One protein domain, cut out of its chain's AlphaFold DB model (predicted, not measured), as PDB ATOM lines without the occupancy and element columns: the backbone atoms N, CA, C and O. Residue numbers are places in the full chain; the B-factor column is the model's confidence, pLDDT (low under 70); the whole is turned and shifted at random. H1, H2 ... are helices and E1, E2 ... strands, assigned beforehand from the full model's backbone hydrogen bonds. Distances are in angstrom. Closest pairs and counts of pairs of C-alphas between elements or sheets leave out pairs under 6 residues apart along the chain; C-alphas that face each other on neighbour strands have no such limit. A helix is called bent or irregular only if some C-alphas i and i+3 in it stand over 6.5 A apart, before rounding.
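AT A GLANCE: This is residues 251 to 339 of the 342 residues of a protein of Gammaproteobacteria bacterium (UniProt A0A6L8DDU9). What shape is this? It has little regular structure: loops gather round short strand E1, H1 makes one end, and the loop of hairpin E2 and E3, residues 312 to 324, the other. What builds it? The printed part has 89 residues, 16 in E1, H1, E2, E3, in that order: mixed class, one antiparallel sheet, E2 - E3. It is compact, radius of gyration of the C-alphas 13.6 A, spanning 40 by 29 by 21 A.

IN THESE COORDINATES: Where is E1? Residues 266 to 269, 9.4 A, from C-alpha 266 (220.810, 236.864, 264.586). What follows? H1, residues 297 to 302, 10.7 A, is irregular: C-alphas 298 and 301 are 7.4 A apart. E2 is residues 309 to 311, 6.5 A; E3 is 325 to 327, 7.0 A, ending at C-alpha 327 (209.301, 227.790, 275.792).

HOW THE PARTS SIT: What pairs? E1 pairs with no named strand; its residues 266 to 267 pair antiparallel with 292 to 293. Hairpin E2 and E3 is antiparallel, 154 degrees; N 310 and O 326 are within hydrogen-bond range, 3.4 A. And H1? It is apart from E1; 0 of 2 O i to N i+4 and 1 of 3 O i to N i+3 pairs are within range.

THE WHOLE: How far? The farthest C-alphas, Pro 297 and Glu 318, are 41.5 A apart, without a cut. Which links are long? E1 to H1 and E2 to E3. Where is pLDDT under 70? Residues 313 to 339.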
ATOM      1  N   ASN A 251     214.256 231.558 251.246       85.81
ATOM      2  CA  ASN A 251     214.605 231.417 249.834       85.81
ATOM      3  C   ASN A 251     214.521 232.755 249.070       85.81
ATOM      4  O   ASN A 251     215.125 232.885 248.008       85.81
ATOM      5  N   ARG A 252     213.800 233.748 249.617       87.62
ATOM      6  CA  ARG A 252     213.710 235.124 249.097       87.62
ATOM      7  C   ARG A 252     214.811 236.051 249.629       87.62
ATOM      8  O   ARG A 252     214.987 237.128 249.083       87.62
ATOM      9  N   HIS A 253     215.554 235.621 250.649       88.75
ATOM     10  CA  HIS A 253     216.529 236.431 251.390       88.75
ATOM     11  C   HIS A 253     217.894 235.730 251.498       88.75
ATOM     12  O   HIS A 253     218.591 235.834 252.506       88.75
ATOM     13  N   LYS A 254     218.287 234.975 250.462       89.44
ATOM     14  CA  LYS A 254     219.513 234.155 250.471       89.44
ATOM     15  C   LYS A 254     220.784 234.954 250.746       89.44
ATOM     16  O   LYS A 254     221.705 234.437 251.365       89.44
ATOM     17  N   THR A 255     220.831 236.197 250.274       90.81
ATOM     18  CA  THR A 255     221.964 237.116 250.445       90.81
ATOM     19  C   THR A 255     222.183 237.518 251.899       90.81
ATOM     20  O   THR A 255     223.309 237.807 252.290       90.81
ATOM     21  N   SER A 256     221.123 237.496 252.707       92.56
ATOM     22  CA  SER A 256     221.154 237.860 254.124       92.56
ATOM     23  C   SER A 256     221.515 236.667 255.025       92.56
ATOM     24  O   SER A 256     221.678 236.838 256.230       92.56
ATOM     25  N   LEU A 257     221.690 235.459 254.467       93.81
ATOM     26  CA  LEU A 257     222.089 234.254 255.204       93.81
ATOM     27  C   LEU A 257     223.605 234.197 255.444       93.81
ATOM     28  O   LEU A 257     224.403 234.344 254.514       93.81
ATOM     29  N   GLN A 258     224.003 233.869 256.672       95.00
ATOM     30  CA  GLN A 258     225.385 233.924 257.154       95.00
ATOM     31  C   GLN A 258     225.808 232.626 257.856       95.00
ATOM     32  O   GLN A 258     225.040 232.044 258.618       95.00
ATOM     33  N   GLU A 259     227.050 232.193 257.618       94.62
ATOM     34  CA  GLU A 259     227.622 230.973 258.225       94.62
ATOM     35  C   GLU A 259     228.137 231.196 259.648       94.62
ATOM     36  O   GLU A 259     228.076 230.307 260.490       94.62
ATOM     37  N   GLN A 260     228.662 232.390 259.912       94.31
ATOM     38  CA  GLN A 260     229.365 232.706 261.150       94.31
ATOM     39  C   GLN A 260     228.592 233.749 261.964       94.31
ATOM     40  O   GLN A 260     227.967 234.637 261.360       94.31
ATOM     41  N   PRO A 261     228.667 233.700 263.306       94.19
ATOM     42  CA  PRO A 261     228.126 234.758 264.151       94.19
ATOM     43  C   PRO A 261     228.852 236.085 263.879       94.19
ATOM     44  O   PRO A 261     229.917 236.120 263.260       94.19
ATOM     45  N   GLY A 262     228.259 237.195 264.304       92.81
ATOM     46  CA  GLY A 262     228.856 238.520 264.151       92.81
ATOM     47  C   GLY A 262     227.874 239.640 264.464       92.81
ATOM     48  O   GLY A 262     226.682 239.401 264.665       92.81
ATOM     49  N   ASP A 263     228.375 240.870 264.473       91.44
ATOM     50  CA  ASP A 263     227.567 242.039 264.811       91.44
ATOM     51  C   ASP A 263     226.396 242.224 263.841       91.44
ATOM     52  O   ASP A 263     226.531 242.155 262.618       91.44
ATOM     53  N   GLY A 264     225.207 242.432 264.409       89.44
ATOM     54  CA  GLY A 264     223.968 242.557 263.642       89.44
ATOM     55  C   GLY A 264     223.486 241.254 262.995       89.44
ATOM     56  O   GLY A 264     222.537 241.302 262.212       89.44
ATOM     57  N   ARG A 265     224.096 240.105 263.311       93.56
ATOM     58  CA  ARG A 265     223.630 238.777 262.893       93.56
ATOM     59  C   ARG A 265     222.842 238.126 264.018       93.56
ATOM     60  O   ARG A 265     223.244 238.163 265.175       93.56
ATOM     61  N   TYR A 266     221.728 237.510 263.657       91.56
ATOM     62  CA  TYR A 266     220.810 236.864 264.586       91.56
ATOM     63  C   TYR A 266     220.797 235.359 264.282       91.56
ATOM     64  O   TYR A 266     220.859 234.992 263.100       91.56
ATOM     65  N   PRO A 267     220.716 234.473 265.291       91.75
ATOM     66  CA  PRO A 267     220.531 233.045 265.079       91.75
ATOM     67  C   PRO A 267     219.256 232.785 264.282       91.75
ATOM     68  O   PRO A 267     218.188 233.295 264.618       91.75
ATOM     69  N   LEU A 268     219.382 231.988 263.229       92.12
ATOM     70  CA  LEU A 268     218.291 231.549 262.382       92.12
ATOM     71  C   LEU A 268     217.844 230.158 262.827       92.12
ATOM     72  O   LEU A 268     218.550 229.168 262.634       92.12
ATOM     73  N   VAL A 269     216.659 230.082 263.428       88.25
ATOM     74  CA  VAL A 269     216.101 228.813 263.903       88.25
ATOM     75  C   VAL A 269     215.403 228.098 262.753       88.25
ATOM     76  O   VAL A 269     214.362 228.561 262.293       88.25
ATOM     77  N   TRP A 270     215.960 226.967 262.318       87.62
ATOM     78  CA  TRP A 270     215.367 226.080 261.312       87.62
ATOM     79  C   TRP A 270     214.447 225.036 261.947       87.62
ATOM     80  O   TRP A 270     214.638 224.651 263.098       87.62
ATOM     81  N   ALA A 271     213.513 224.477 261.169       83.19
ATOM     82  CA  ALA A 271     212.633 223.398 261.636       83.19
ATOM     83  C   ALA A 271     213.403 222.183 262.195       83.19
ATOM     84  O   ALA A 271     212.957 221.574 263.157       83.19
ATOM     85  N   GLU A 272     214.588 221.870 261.652       85.31
ATOM     86  CA  GLU A 272     215.450 220.780 262.151       85.31
ATOM     87  C   GLU A 272     216.033 221.021 263.554       85.31
ATOM     88  O   GLU A 272     216.595 220.094 264.147       85.31
ATOM     89  N   SER A 273     215.938 222.258 264.058       88.06
ATOM     90  CA  SER A 273     216.393 222.624 265.398       88.06
ATOM     91  C   SER A 273     215.418 222.191 266.491       88.06
ATOM     92  O   SER A 273     215.800 222.079 267.653       88.06
ATOM     93  N   VAL A 274     214.160 221.932 266.134       86.25
ATOM     94  CA  VAL A 274     213.202 221.264 267.012       86.25
ATOM     95  C   VAL A 274     213.301 219.774 266.701       86.25
ATOM     96  O   VAL A 274     213.212 219.368 265.546       86.25
ATOM     97  N   ARG A 275     213.610 218.964 267.713       83.25
ATOM     98  CA  ARG A 275     213.767 217.512 267.583       83.25
ATOM     99  C   ARG A 275     212.454 216.827 267.945       83.25
ATOM    100  O   ARG A 275     211.684 217.339 268.756       83.25
ATOM    101  N   SER A 276     212.257 215.634 267.395       75.00
ATOM    102  CA  SER A 276     211.045 214.833 267.591       75.00
ATOM    103  C   SER A 276     210.790 214.524 269.083       75.00
ATOM    104  O   SER A 276     209.700 214.711 269.608       75.00
ATOM    105  N   ASN A 277     211.861 214.284 269.847       77.31
ATOM    106  CA  ASN A 277     211.818 214.069 271.298       77.31
ATOM    107  C   ASN A 277     211.551 215.313 272.174       77.31
ATOM    108  O   ASN A 277     211.797 215.264 273.381       77.31
ATOM    109  N   GLY A 278     211.150 216.455 271.617       72.62
ATOM    110  CA  GLY A 278     210.898 217.645 272.428       72.62
ATOM    111  C   GLY A 278     212.070 218.623 272.548       72.62
ATOM    112  O   GLY A 278     211.896 219.760 272.999       72.62
ATOM    113  N   ARG A 279     213.292 218.187 272.215       82.38
ATOM    114  CA  ARG A 279     214.508 218.956 272.506       82.38
ATOM    115  C   ARG A 279     214.771 220.020 271.448       82.38
ATOM    116  O   ARG A 279     214.566 219.811 270.258       82.38
ATOM    117  N   PHE A 280     215.295 221.150 271.908       84.38
ATOM    118  CA  PHE A 280     215.854 222.175 271.037       84.38
ATOM    119  C   PHE A 280     217.361 221.950 270.890       84.38
ATOM    120  O   PHE A 280     218.069 221.856 271.895       84.38
ATOM    121  N   GLU A 281     217.832 221.889 269.651       90.00
ATOM    122  CA  GLU A 281     219.242 221.832 269.271       90.00
ATOM    123  C   GLU A 281     219.468 222.855 268.162       90.00
ATOM    124  O   GLU A 281     218.911 222.711 267.081       90.00
ATOM    125  N   PHE A 282     220.283 223.883 268.386       89.19
ATOM    126  CA  PHE A 282     220.545 224.875 267.343       89.19
ATOM    127  C   PHE A 282     221.304 224.242 266.166       89.19
ATOM    128  O   PHE A 282     222.474 223.877 266.300       89.19
ATOM    129  N   ARG A 283     220.621 224.054 265.027       88.56
ATOM    130  CA  ARG A 283     221.117 223.275 263.882       88.56
ATOM    131  C   ARG A 283     220.730 223.891 262.542       88.56
ATOM    132  O   ARG A 283     219.597 224.324 262.342       88.56
ATOM    133  N   ALA A 284     221.678 223.831 261.614       90.00
ATOM    134  CA  ALA A 284     221.544 224.236 260.218       90.00
ATOM    135  C   ALA A 284     222.302 223.240 259.315       90.00
ATOM    136  O   ALA A 284     223.203 223.621 258.578       90.00
ATOM    137  N   ALA A 285     222.015 221.939 259.448       88.75
ATOM    138  CA  ALA A 285     222.789 220.877 258.802       88.75
ATOM    139  C   ALA A 285     222.267 220.503 257.404       88.75
ATOM    140  O   ALA A 285     222.980 219.853 256.636       88.75
ATOM    141  N   LYS A 286     221.025 220.864 257.055       87.00
ATOM    142  CA  LYS A 286     220.478 220.560 255.723       87.00
ATOM    143  C   LYS A 286     221.086 221.459 254.641       87.00
ATOM    144  O   LYS A 286     221.545 222.572 254.885       87.00
ATOM    145  N   ARG A 287     221.037 220.986 253.392       85.94
ATOM    146  CA  ARG A 287     221.539 221.729 252.226       85.94
ATOM    147  C   ARG A 287     220.893 223.119 252.141       85.94
ATOM    148  O   ARG A 287     219.670 223.228 252.160       85.94
ATOM    149  N   ASN A 288     221.717 224.148 251.939       85.44
ATOM    150  CA  ASN A 288     221.343 225.571 251.873       85.44
ATOM    151  C   ASN A 288     220.902 226.205 253.201       85.44
ATOM    152  O   ASN A 288     220.467 227.358 253.193       85.44
ATOM    153  N   HIS A 289     220.998 225.492 254.322       91.00
ATOM    154  CA  HIS A 289     220.762 226.097 255.623       91.00
ATOM    155  C   HIS A 289     222.016 226.811 256.078       91.00
ATOM    156  O   HIS A 289     223.115 226.286 255.943       91.00
ATOM    157  N   LYS A 290     221.825 228.002 256.636       93.56
ATOM    158  CA  LYS A 290     222.880 228.726 257.331       93.56
ATOM    159  C   LYS A 290     222.402 229.083 258.734       93.56
ATOM    160  O   LYS A 290     221.217 229.389 258.889       93.56
ATOM    161  N   PRO A 291     223.268 229.026 259.751       93.88
ATOM    162  CA  PRO A 291     222.864 229.219 261.138       93.88
ATOM    163  C   PRO A 291     222.509 230.668 261.485       93.88
ATOM    164  O   PRO A 291     221.814 230.881 262.468       93.88
ATOM    165  N   TYR A 292     222.924 231.668 260.706       95.25
ATOM    166  CA  TYR A 292     222.675 233.072 261.041       95.25
ATOM    167  C   TYR A 292     222.008 233.838 259.900       95.25
ATOM    168  O   TYR A 292     222.127 233.492 258.723       95.25
ATOM    169  N   PHE A 293     221.319 234.918 260.255       94.00
ATOM    170  CA  PHE A 293     220.724 235.860 259.315       94.00
ATOM    171  C   PHE A 293     221.066 237.294 259.723       94.00
ATOM    172  O   PHE A 293     220.946 237.669 260.890       94.00
ATOM    173  N   GLN A 294     221.504 238.094 258.757       95.19
ATOM    174  CA  GLN A 294     221.844 239.500 258.932       95.19
ATOM    175  C   GLN A 294     220.794 240.357 258.219       95.19
ATOM    176  O   GLN A 294     220.895 240.536 257.005       95.19
ATOM    177  N   PRO A 295     219.771 240.863 258.929       92.00
ATOM    178  CA  PRO A 295     218.720 241.645 258.301       92.00
ATOM    179  C   PRO A 295     219.272 242.974 257.783       92.00
ATOM    180  O   PRO A 295     219.927 243.725 258.510       92.00
ATOM    181  N   THR A 296     218.945 243.302 256.538       91.25
ATOM    182  CA  THR A 296     219.054 244.677 256.037       91.25
ATOM    183  C   THR A 296     218.044 245.590 256.758       91.25
ATOM    184  O   THR A 296     217.112 245.099 257.406       91.25
ATOM    185  N   PRO A 297     218.162 246.931 256.657       89.31
ATOM    186  CA  PRO A 297     217.201 247.850 257.277       89.31
ATOM    187  C   PRO A 297     215.731 247.549 256.931       89.31
ATOM    188  O   PRO A 297     214.871 247.638 257.804       89.31
ATOM    189  N   ASN A 298     215.459 247.090 255.703       88.31
ATOM    190  CA  ASN A 298     214.114 246.747 255.221       88.31
ATOM    191  C   ASN A 298     213.659 245.322 255.593       88.31
ATOM    192  O   ASN A 298     212.541 244.929 255.271       88.31
ATOM    193  N   GLU A 299     214.505 244.538 256.259       88.50
ATOM    194  CA  GLU A 299     214.224 243.158 256.675       88.50
ATOM    195  C   GLU A 299     214.076 243.027 258.192       88.50
ATOM    196  O   GLU A 299     213.780 241.945 258.685       88.50
ATOM    197  N   ARG A 300     214.231 244.110 258.965       86.50
ATOM    198  CA  ARG A 300     214.138 244.051 260.434       86.50
ATOM    199  C   ARG A 300     212.812 243.487 260.954       86.50
ATOM    200  O   ARG A 300     212.801 242.905 262.028       86.50
ATOM    201  N   TRP A 301     211.733 243.589 260.179       88.19
ATOM    202  CA  TRP A 301     210.421 243.017 260.503       88.19
ATOM    203  C   TRP A 301     210.417 241.486 260.628       88.19
ATOM    204  O   TRP A 301     209.468 240.933 261.178       88.19
ATOM    205  N   VAL A 302     211.445 240.787 260.126       87.75
ATOM    206  CA  VAL A 302     211.562 239.337 260.330       87.75
ATOM    207  C   VAL A 302     212.071 238.984 261.728       87.75
ATOM    208  O   VAL A 302     211.854 237.858 262.172       87.75
ATOM    209  N   VAL A 303     212.734 239.917 262.427       87.75
ATOM    210  CA  VAL A 303     213.342 239.694 263.752       87.75
ATOM    211  C   VAL A 303     212.259 239.476 264.790       87.75
ATOM    212  O   VAL A 303     211.286 240.218 264.844       87.75
ATOM    213  N   THR A 304     212.417 238.424 265.595       85.56
ATOM    214  CA  THR A 304     211.495 238.118 266.686       85.56
ATOM    215  C   THR A 304     212.219 238.289 268.011       85.56
ATOM    216  O   THR A 304     213.023 237.461 268.421       85.56
ATOM    217  N   ASP A 305     211.926 239.387 268.684       83.69
ATOM    218  CA  ASP A 305     212.563 239.831 269.924       83.69
ATOM    219  C   ASP A 305     211.701 239.564 271.170       83.69
ATOM    220  O   ASP A 305     211.944 240.118 272.240       83.69
ATOM    221  N   PHE A 306     210.702 238.685 271.049       82.06
ATOM    222  CA  PHE A 306     209.809 238.295 272.135       82.06
ATOM    223  C   PHE A 306     209.779 236.771 272.335       82.06
ATOM    224  O   PHE A 306     209.993 236.014 271.383       82.06
ATOM    225  N   PRO A 307     209.488 236.288 273.561       81.50
ATOM    226  CA  PRO A 307     209.384 234.859 273.836       81.50
ATOM    227  C   PRO A 307     208.290 234.193 273.000       81.50
ATOM    228  O   PRO A 307     207.171 234.696 272.904       81.50
ATOM    229  N   CYS A 308     208.583 233.019 272.447       85.25
ATOM    230  CA  CYS A 308     207.594 232.209 271.747       85.25
ATOM    231  C   CYS A 308     207.766 230.716 272.054       85.25
ATOM    232  O   CYS A 308     208.780 230.270 272.601       85.25
ATOM    233  N   VAL A 309     206.732 229.950 271.710       85.06
ATOM    234  CA  VAL A 309     206.756 228.489 271.739       85.06
ATOM    235  C   VAL A 309     207.042 228.005 270.328       85.06
ATOM    236  O   VAL A 309     206.293 228.310 269.398       85.06
ATOM    237  N   LEU A 310     208.127 227.253 270.171       83.25
ATOM    238  CA  LEU A 310     208.477 226.653 268.891       83.25
ATOM    239  C   LEU A 310     207.687 225.368 268.684       83.25
ATOM    240  O   LEU A 310     207.625 224.541 269.589       83.25
ATOM    241  N   LEU A 311     207.128 225.216 267.486       77.38
ATOM    242  CA  LEU A 311     206.433 224.017 267.032       77.38
ATOM    243  C   LEU A 311     207.066 223.558 265.719       77.38
ATOM    244  O   LEU A 311     207.219 224.352 264.787       77.38
ATOM    245  N   GLN A 312     207.417 222.278 265.632       73.50
ATOM    246  CA  GLN A 312     207.827 221.674 264.369       73.50
ATOM    247  C   GLN A 312     206.588 221.227 263.595       73.50
ATOM    248  O   GLN A 312     205.704 220.568 264.142       73.50
ATOM    249  N   ARG A 313     206.520 221.567 262.307       65.12
ATOM    250  CA  ARG A 313     205.502 221.016 261.417       65.12
ATOM    251  C   ARG A 313     205.886 219.579 261.057       65.12
ATOM    252  O   ARG A 313     206.990 219.354 260.575       65.12
ATOM    253  N   THR A 314     204.981 218.627 261.260       53.38
ATOM    254  CA  THR A 314     205.149 217.254 260.771       53.38
ATOM    255  C   THR A 314     204.793 217.210 259.282       53.38
ATOM    256  O   THR A 314     203.732 217.674 258.854       53.38
ATOM    257  N   THR A 315     205.722 216.732 258.455       44.75
ATOM    258  CA  THR A 315     205.589 216.733 256.985       44.75
ATOM    259  C   THR A 315     205.091 215.403 256.410       44.75
ATOM    260  O   THR A 315     204.687 215.355 255.248       44.75
ATOM    261  N   ALA A 316     205.042 214.328 257.203       39.94
ATOM    262  CA  ALA A 316     204.535 213.022 256.783       39.94
ATOM    263  C   ALA A 316     203.589 212.424 257.836       39.94
ATOM    264  O   ALA A 316     203.860 212.515 259.025       39.94
ATOM    265  N   MET A 317     202.502 211.772 257.397       40.66
ATOM    266  CA  MET A 317     201.629 210.984 258.291       40.66
ATOM    267  C   MET A 317     202.350 209.774 258.916       40.66
ATOM    268  O   MET A 317     201.839 209.178 259.854       40.66
ATOM    269  N   GLU A 318     203.531 209.424 258.403       35.81
ATOM    270  CA  GLU A 318     204.403 208.366 258.928       35.81
ATOM    271  C   GLU A 318     205.185 208.817 260.176       35.81
ATOM    272  O   GLU A 318     205.732 207.983 260.890       35.81
ATOM    273  N   GLU A 319     205.191 210.118 260.487       32.28
ATOM    274  CA  GLU A 319     205.711 210.664 261.742       32.28
ATOM    275  C   GLU A 319     204.530 210.951 262.678       32.28
ATOM    276  O   GLU A 319     204.049 212.079 262.799       32.28
ATOM    277  N   ILE A 320     204.026 209.900 263.332       31.59
ATOM    278  CA  ILE A 320     203.134 210.034 264.491       31.59
ATOM    279  C   ILE A 320     203.997 210.490 265.669       31.59
ATOM    280  O   ILE A 320     204.299 209.715 266.572       31.59
ATOM    281  N   GLU A 321     204.426 211.746 265.658       35.06
ATOM    282  CA  GLU A 321     204.962 212.377 266.857       35.06
ATOM    283  C   GLU A 321     204.138 213.625 267.202       35.06
ATOM    284  O   GLU A 321     203.715 214.368 266.308       35.06
ATOM    285  N   PRO A 322     203.815 213.827 268.492       35.12
ATOM    286  CA  PRO A 322     202.999 214.948 268.935       35.12
ATOM    287  C   PRO A 322     203.657 216.287 268.592       35.12
ATOM    288  O   PRO A 322     204.873 216.396 268.459       35.12
ATOM    289  N   LEU A 323     202.834 217.336 268.498       39.69
ATOM    290  CA  LEU A 323     203.297 218.723 268.475       39.69
ATOM    291  C   LEU A 323     204.256 218.959 269.650       39.69
ATOM    292  O   LEU A 323     203.841 219.039 270.805       39.69
ATOM    293  N   VAL A 324     205.544 219.065 269.340       42.53
ATOM    294  CA  VAL A 324     206.588 219.388 270.306       42.53
ATOM    295  C   VAL A 324     206.558 220.884 270.567       42.53
ATOM    296  O   VAL A 324     206.847 221.669 269.669       42.53
ATOM    297  N   ALA A 325     206.232 221.261 271.800       41.62
ATOM    298  CA  ALA A 325     206.228 222.634 272.281       41.62
ATOM    299  C   ALA A 325     207.285 222.810 273.378       41.62
ATOM    300  O   ALA A 325     207.282 222.084 274.372       41.62
ATOM    301  N   ARG A 326     208.158 223.814 273.243       47.31
ATOM    302  CA  ARG A 326     209.022 224.279 274.340       47.31
ATOM    303  C   ARG A 326     209.061 225.802 274.376       47.31
ATOM    304  O   ARG A 326     209.166 226.442 273.331       47.31
ATOM    305  N   GLY A 327     209.007 226.374 275.580       40.31
ATOM    306  CA  GLY A 327     209.301 227.790 275.792       40.31
ATOM    307  C   GLY A 327     210.790 228.057 275.582       40.31
ATOM    308  O   GLY A 327     211.631 227.382 276.181       40.31
ATOM    309  N   ALA A 328     211.129 229.018 274.726       46.91
ATOM    310  CA  ALA A 328     212.504 229.491 274.631       46.91
ATOM    311  C   ALA A 328     212.891 230.186 275.956       46.91
ATOM    312  O   ALA A 328     212.172 231.059 276.439       46.91
ATOM    313  N   GLY A 329     213.986 229.751 276.586       36.00
ATOM    314  CA  GLY A 329     214.500 230.371 277.811       36.00
ATOM    315  C   GLY A 329     215.092 231.755 277.531       36.00
ATOM    316  O   GLY A 329     215.566 232.009 276.422       36.00
ATOM    317  N   ARG A 330     215.088 232.642 278.538       35.94
ATOM    318  CA  ARG A 330     215.584 234.032 278.443       35.94
ATOM    319  C   ARG A 330     216.993 234.153 277.834       35.94
ATOM    320  O   ARG A 330     217.229 235.097 277.096       35.94
ATOM    321  N   GLU A 331     217.879 233.181 278.050       37.81
ATOM    322  CA  GLU A 331     219.255 233.194 277.516       37.81
ATOM    323  C   GLU A 331     219.359 232.893 276.005       37.81
ATOM    324  O   GLU A 331     220.351 233.241 275.376       37.81
ATOM    325  N   THR A 332     218.344 232.283 275.379       42.00
ATOM    326  CA  THR A 332     218.319 232.006 273.920       42.00
ATOM    327  C   THR A 332     217.633 233.131 273.121       42.00
ATOM    328  O   THR A 332     217.627 233.125 271.888       42.00
ATOM    329  N   LEU A 333     217.017 234.091 273.817       40.78
ATOM    330  CA  LEU A 333     216.038 235.031 273.267       40.78
ATOM    331  C   LEU A 333     216.545 236.459 273.076       40.78
ATOM    332  O   LEU A 333     215.805 237.262 272.519       40.78
ATOM    333  N   GLU A 334     217.768 236.799 273.491       31.88
ATOM    334  CA  GLU A 334     218.172 238.209 273.451       31.88
ATOM    335  C   GLU A 334     218.200 238.791 272.031       31.88
ATOM    336  O   GLU A 334     217.962 239.988 271.901       31.88
ATOM    337  N   ARG A 335     218.381 237.980 270.971       31.34
ATOM    338  CA  ARG A 335     218.318 238.410 269.556       31.34
ATOM    339  C   ARG A 335     218.129 237.237 268.577       31.34
ATOM    340  O   ARG A 335     219.063 236.940 267.843       31.34
ATOM    341  N   SER A 336     216.963 236.588 268.499       33.81
ATOM    342  CA  SER A 336     216.768 235.418 267.608       33.81
ATOM    343  C   SER A 336     215.775 235.650 266.459       33.81
ATOM    344  O   SER A 336     214.784 236.361 266.577       33.81
ATOM    345  N   LEU A 337     216.060 235.064 265.295       34.59
ATOM    346  CA  LEU A 337     215.230 235.107 264.094       34.59
ATOM    347  C   LEU A 337     214.565 233.746 263.878       34.59
ATOM    348  O   LEU A 337     215.244 232.734 263.696       34.59
ATOM    349  N   TYR A 338     213.232 233.709 263.862       41.47
ATOM    350  CA  TYR A 338     212.505 232.466 263.608       41.47
ATOM    351  C   TYR A 338     212.221 232.261 262.126       41.47
ATOM    352  O   TYR A 338     211.678 233.129 261.436       41.47
ATOM    353  N   HIS A 339     212.514 231.051 261.661       34.12
ATOM    354  CA  HIS A 339     212.123 230.568 260.353       34.12
ATOM    355  C   HIS A 339     211.484 229.184 260.474       34.12
ATOM    356  O   HIS A 339     212.163 228.162 260.548       34.12
TER     357      HIS A 339